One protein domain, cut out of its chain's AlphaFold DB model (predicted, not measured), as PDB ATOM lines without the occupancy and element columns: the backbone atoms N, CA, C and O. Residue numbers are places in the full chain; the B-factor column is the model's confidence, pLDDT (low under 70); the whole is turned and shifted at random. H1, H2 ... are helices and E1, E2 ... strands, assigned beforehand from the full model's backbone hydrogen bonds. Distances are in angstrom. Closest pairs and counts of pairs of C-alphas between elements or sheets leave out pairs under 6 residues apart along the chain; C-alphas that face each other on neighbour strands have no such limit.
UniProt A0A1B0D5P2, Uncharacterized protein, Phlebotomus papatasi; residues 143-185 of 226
ATOM      1  N   ALA A 143      40.957 -19.166  38.176       95.81
ATOM      2  CA  ALA A 143      40.732 -17.936  38.934       95.81
ATOM      3  C   ALA A 143      41.184 -18.074  40.409       95.81
ATOM      4  O   ALA A 143      42.219 -18.665  40.708       95.81
ATOM      5  N   ASN A 144      40.423 -17.516  41.347       96.00
ATOM      6  CA  ASN A 144      40.694 -17.577  42.781       96.00
ATOM      7  C   ASN A 144      39.826 -18.616  43.513       96.00
ATOM      8  O   ASN A 144      39.621 -18.478  44.718       96.00
ATOM      9  N   TYR A 145      39.315 -19.635  42.810       98.12
ATOM     10  CA  TYR A 145      38.495 -20.674  43.432       98.12
ATOM     11  C   TYR A 145      39.347 -21.622  44.268       98.12
ATOM     12  O   TYR A 145      39.964 -22.554  43.745       98.12
ATOM     13  N   ALA A 146      39.385 -21.365  45.572       97.81
ATOM     14  CA  ALA A 146      40.216 -22.084  46.521       97.81
ATOM     15  C   ALA A 146      39.578 -22.112  47.913       97.81
ATOM     16  O   ALA A 146      38.805 -21.229  48.287       97.81
ATOM     17  N   ALA A 147      39.934 -23.128  48.691       97.31
ATOM     18  CA  ALA A 147      39.540 -23.282  50.081       97.31
ATOM     19  C   ALA A 147      40.730 -23.783  50.902       97.31
ATOM     20  O   ALA A 147      41.518 -24.605  50.428       97.31
ATOM     21  N   ILE A 148      40.869 -23.268  52.123       96.69
ATOM     22  CA  ILE A 148      41.949 -23.649  53.040       96.69
ATOM     23  C   ILE A 148      41.743 -25.105  53.460       96.69
ATOM     24  O   ILE A 148      40.623 -25.518  53.754       96.69
ATOM     25  N   LEU A 149      42.819 -25.890  53.508       93.50
ATOM     26  CA  LEU A 149      42.738 -27.275  53.970       93.50
ATOM     27  C   LEU A 149      42.160 -27.367  55.388       93.50
ATOM     28  O   LEU A 149      42.543 -26.611  56.279       93.50
ATOM     29  N   GLY A 150      41.229 -28.304  55.585       89.81
ATOM     30  CA  GLY A 150      40.508 -28.491  56.846       89.81
ATOM     31  C   GLY A 150      39.366 -27.496  57.092       89.81
ATOM     32  O   GLY A 150      38.765 -27.534  58.165       89.81
ATOM     33  N   SER A 151      39.061 -26.602  56.142       94.69
ATOM     34  CA  SER A 151      37.866 -25.756  56.217       94.69
ATOM     35  C   SER A 151      36.622 -26.484  55.675       94.69
ATOM     36  O   SER A 151      36.748 -27.319  54.772       94.69
ATOM     37  N   PRO A 152      35.402 -26.136  56.135       92.75
ATOM     38  CA  PRO A 152      34.163 -26.713  55.600       92.75
ATOM     39  C   PRO A 152      34.009 -26.532  54.081       92.75
ATOM     40  O   PRO A 152      33.444 -27.379  53.383       92.75
ATOM     41  N   GLU A 153      34.532 -25.431  53.540       93.62
ATOM     42  CA  GLU A 153      34.521 -25.143  52.108       93.62
ATOM     43  C   GLU A 153      35.427 -26.095  51.321       93.62
ATOM     44  O   GLU A 153      35.093 -26.428  50.184       93.62
ATOM     45  N   ALA A 154      36.544 -26.542  51.909       94.69
ATOM     46  CA  ALA A 154      37.445 -27.526  51.308       94.69
ATOM     47  C   ALA A 154      36.880 -28.952  51.375       94.69
ATOM     48  O   ALA A 154      37.161 -29.761  50.485       94.69
ATOM     49  N   ASP A 155      36.077 -29.266  52.392       92.19
ATOM     50  CA  ASP A 155      35.428 -30.577  52.533       92.19
ATOM     51  C   ASP A 155      34.263 -30.747  51.554       92.19
ATOM     52  O   ASP A 155      34.027 -31.834  51.034       92.19
ATOM     53  N   THR A 156      33.563 -29.653  51.258       92.94
ATOM     54  CA  THR A 156      32.416 -29.633  50.337       92.94
ATOM     55  C   THR A 156      32.784 -29.221  48.911       92.94
ATOM     56  O   THR A 156      31.905 -29.119  48.057       92.94
ATOM     57  N   MET A 157      34.064 -28.963  48.625       95.44
ATOM     58  CA  MET A 157      34.526 -28.499  47.317       95.44
ATOM     59  C   MET A 157      34.248 -29.538  46.220       95.44
ATOM     60  O   MET A 157      34.669 -30.687  46.301       95.44
ATOM     61  N   THR A 158      33.587 -29.098  45.151       96.19
ATOM     62  CA  THR A 158      33.300 -29.887  43.945       96.19
ATOM     63  C   THR A 158      33.924 -29.283  42.695       96.19
ATOM     64  O   THR A 158      34.216 -30.028  41.770       96.19
ATOM     65  N   CYS A 159      34.131 -27.961  42.638       97.75
ATOM     66  CA  CYS A 159      34.610 -27.236  41.451       97.75
ATOM     67  C   CYS A 159      33.721 -27.347  40.197       97.75
ATOM     68  O   CYS A 159      34.140 -26.957  39.102       97.75
ATOM     69  N   ASN A 160      32.496 -27.863  40.335       97.25
ATOM     70  CA  ASN A 160      31.589 -28.077  39.211       97.25
ATOM     71  C   ASN A 160      31.184 -26.755  38.543       97.25
ATOM     72  O   ASN A 160      31.193 -26.661  37.317       97.25
ATOM     73  N   CYS A 161      30.890 -25.719  39.334       97.75
ATOM     74  CA  CYS A 161      30.525 -24.413  38.794       97.75
ATOM     75  C   CYS A 161      31.724 -23.731  38.134       97.75
ATOM     76  O   CYS A 161      31.610 -23.289  36.996       97.75
ATOM     77  N   ALA A 162      32.893 -23.730  38.788       98.19
ATOM     78  CA  ALA A 162      34.103 -23.096  38.259       98.19
ATOM     79  C   ALA A 162      34.500 -23.626  36.865       98.19
ATOM     80  O   ALA A 162      34.868 -22.848  35.985       98.19
ATOM     81  N   ARG A 163      34.391 -24.943  36.625       96.81
ATOM     82  CA  ARG A 163      34.681 -25.521  35.297       96.81
ATOM     83  C   ARG A 163      33.650 -25.133  34.241       96.81
ATOM     84  O   ARG A 163      34.025 -24.902  33.093       96.81
ATOM     85  N   VAL A 164      32.372 -25.060  34.608       96.25
ATOM     86  CA  VAL A 164      31.317 -24.617  33.686       96.25
ATOM     87  C   VAL A 164      31.460 -23.129  33.379       96.25
ATOM     88  O   VAL A 164      31.348 -22.734  32.223       96.25
ATOM     89  N   GLU A 165      31.776 -22.313  34.381       97.00
ATOM     90  CA  GLU A 165      32.063 -20.893  34.207       97.00
ATOM     91  C   GLU A 165      33.224 -20.669  33.230       97.00
ATOM     92  O   GLU A 165      33.081 -19.876  32.299       97.00
ATOM     93  N   LEU A 166      34.343 -21.387  33.400       97.31
ATOM     94  CA  LEU A 166      35.484 -21.332  32.481       97.31
ATOM     95  C   LEU A 166      35.054 -21.662  31.044       97.31
ATOM     96  O   LEU A 166      35.272 -20.858  30.140       97.31
ATOM     97  N   LEU A 167      34.372 -22.796  30.851       95.44
ATOM     98  CA  LEU A 167      33.917 -23.247  29.534       95.44
ATOM     99  C   LEU A 167      32.976 -22.238  28.861       95.44
ATOM    100  O   LEU A 167      33.048 -22.019  27.652       95.44
ATOM    101  N   LEU A 168      32.058 -21.644  29.625       96.31
ATOM    102  CA  LEU A 168      31.099 -20.672  29.104       96.31
ATOM    103  C   LEU A 168      31.768 -19.335  28.772       96.31
ATOM    104  O   LEU A 168      31.414 -18.734  27.760       96.31
ATOM    105  N   LYS A 169      32.765 -18.904  29.554       95.81
ATOM    106  CA  LYS A 169      33.589 -17.730  29.231       95.81
ATOM    107  C   LYS A 169      34.399 -17.935  27.953       95.81
ATOM    108  O   LYS A 169      34.386 -17.061  27.096       95.81
ATOM    109  N   GLU A 170      35.046 -19.089  27.797       95.44
ATOM    110  CA  GLU A 170      35.806 -19.442  26.586       95.44
ATOM    111  C   GLU A 170      34.932 -19.484  25.327       95.44
ATOM    112  O   GLU A 170      35.401 -19.199  24.228       95.44
ATOM    113  N   ARG A 171      33.651 -19.832  25.485       96.38
ATOM    114  CA  ARG A 171      32.659 -19.862  24.400       96.38
ATOM    115  C   ARG A 171      31.899 -18.549  24.220       96.38
ATOM    116  O   ARG A 171      30.927 -18.535  23.470       96.38
ATOM    117  N   GLU A 172      32.297 -17.487  24.922       95.81
ATOM    118  CA  GLU A 172      31.642 -16.173  24.887       95.81
ATOM    119  C   GLU A 172      30.124 -16.253  25.136       95.81
ATOM    120  O   GLU A 172      29.318 -15.545  24.531       95.81
ATOM    121  N   ALA A 173      29.705 -17.154  26.029       94.56
ATOM    122  CA  ALA A 173      28.299 -17.338  26.344       94.56
ATOM    123  C   ALA A 173      27.734 -16.108  27.073       94.56
ATOM    124  O   ALA A 173      28.355 -15.545  27.972       94.56
ATOM    125  N   TYR A 174      26.500 -15.734  26.730       89.06
ATOM    126  CA  TYR A 174      25.813 -14.589  27.340       89.06
ATOM    127  C   TYR A 174      25.427 -14.798  28.806       89.06
ATOM    128  O   TYR A 174      25.199 -13.834  29.532       89.06
ATOM    129  N   GLU A 175      25.303 -16.050  29.236       88.88
ATOM    130  CA  GLU A 175      24.864 -16.399  30.581       88.88
ATOM    131  C   GLU A 175      25.884 -17.317  31.220       88.88
ATOM    132  O   GLU A 175      26.049 -18.472  30.834       88.88
ATOM    133  N   ILE A 176      26.572 -16.754  32.203       92.69
ATOM    134  CA  ILE A 176      27.651 -17.389  32.939       92.69
ATOM    135  C   ILE A 176      27.154 -17.568  34.382       92.69
ATOM    136  O   ILE A 176      26.633 -16.605  34.955       92.69
ATOM    137  N   PRO A 177      27.253 -18.774  34.969       93.06
ATOM    138  CA  PRO A 177      26.798 -19.013  36.330       93.06
ATOM    139  C   PRO A 177      27.653 -18.240  37.337       93.06
ATOM    140  O   PRO A 177      28.843 -18.010  37.126       93.06
ATOM    141  N   VAL A 178      27.038 -17.869  38.458       92.56
ATOM    142  CA  VAL A 178      27.751 -17.308  39.610       92.56
ATOM    143  C   VAL A 178      28.152 -18.460  40.521       92.56
ATOM    144  O   VAL A 178      27.287 -19.218  40.959       92.56
ATOM    145  N   CYS A 179      29.443 -18.578  40.812       95.69
ATOM    146  CA  CYS A 179      29.986 -19.653  41.637       95.69
ATOM    147  C   CYS A 179      30.359 -19.172  43.043       95.69
ATOM    148  O   CYS A 179      30.708 -18.009  43.258       95.69
ATOM    149  N   CYS A 180      30.326 -20.094  44.001       95.75
ATOM    150  CA  CYS A 180      30.879 -19.901  45.338       95.75
ATOM    151  C   CYS A 180      32.407 -19.774  45.301       95.75
ATOM    152  O   CYS A 180      33.047 -20.227  44.355       95.75
ATOM    153  N   SER A 181      33.020 -19.222  46.352       95.81
ATOM    154  CA  SER A 181      34.483 -19.049  46.439       95.81
ATOM    155  C   SER A 181      35.274 -20.361  46.376       95.81
ATOM    156  O   SER A 181      36.431 -20.352  45.975       95.81
ATOM    157  N   ASN A 182      34.652 -21.495  46.702       96.25
ATOM    158  CA  ASN A 182      35.224 -22.832  46.530       96.25
ATOM    159  C   ASN A 182      34.886 -23.478  45.169       96.25
ATOM    160  O   ASN A 182      35.106 -24.668  44.978       96.25
ATOM    161  N   GLY A 183      34.323 -22.722  44.225       97.44
ATOM    162  CA  GLY A 183      33.998 -23.180  42.874       97.44
ATOM    163  C   GLY A 183      32.738 -24.044  42.759       97.44
ATOM    164  O   GLY A 183      32.501 -24.636  41.702       97.44
ATOM    165  N   ASN A 184      31.927 -24.126  43.815       97.44
ATOM    166  CA  ASN A 184      30.639 -24.823  43.807       97.44
ATOM    167  C   ASN A 184      29.515 -23.976  43.212       97.44
ATOM    168  O   ASN A 184      29.602 -22.748  43.160       97.44
ATOM    169  N   TYR A 185      28.430 -24.644  42.815       96.50
ATOM    170  CA  TYR A 185      27.163 -23.959  42.588       96.50
ATOM    171  C   TYR A 185      26.567 -23.507  43.927       96.50
ATOM    172  O   TYR A 185      26.613 -24.269  44.896       96.50
TER     173      TYR A 185
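Overview. This is residues 143 to 185 of the 226 residues of an uncharacterized protein of Phlebotomus papatasi (UniProt A0A1B0D5P2). What shape do these coordinates make? They make a narrow rod: the chain runs along strand E1 to one end, turns through the short helix H1, comes back and goes on along helix H2 to the other end, then folds back alongside H2 to the middle as residues 171 to 185, which hold no named element. What is it built of? The printed part has 43 residues, under half of them in named elements, in the order E1, H1, H2; the class is mixed, helices and strands. How spread out is it? It is only just loose, close to compact, with a radius of gyration of the C-alphas of 11.1 A and spans of 35 by 15 by 11 A.

Arrangement. What comes nearest to the longest helix? From H2, residues 160 to 170, to E1, residues 143 to 148, the closest C-alphas are those of Ala 162 and Tyr 145, 7.2 A apart. E1 pairs with no named strand. Where is H1, residues 152 to 155? Its closest C-alpha to E1 is that of Ala 154, 4.9 A from that of Ala 147; H1 and H2 are apart. What do the helix backbones show? In H2 every O i to N i+4 pair is within hydrogen-bond range; H1 is too short for such a pair.

Along the chain. Where does H2 run? It measures 15.9 A, from C-alpha 160 at (31.589, -28.077, 39.211) to C-alpha 170 at (35.806, -19.442, 26.586). Where do E1 and H1 lie? E1 begins at C-alpha 143, (40.732, -17.936, 38.934), and measures 15.3 A; H1 measures 5.1 A.

Size, cuts and confidence. How far does it reach? The two C-alphas farthest apart, those of Gly 150 and Tyr 174, are 35.8 A apart. Are there cuts or weak places? The printed part has no cut, both links are tight, and no printed residue is under 70 in pLDDT.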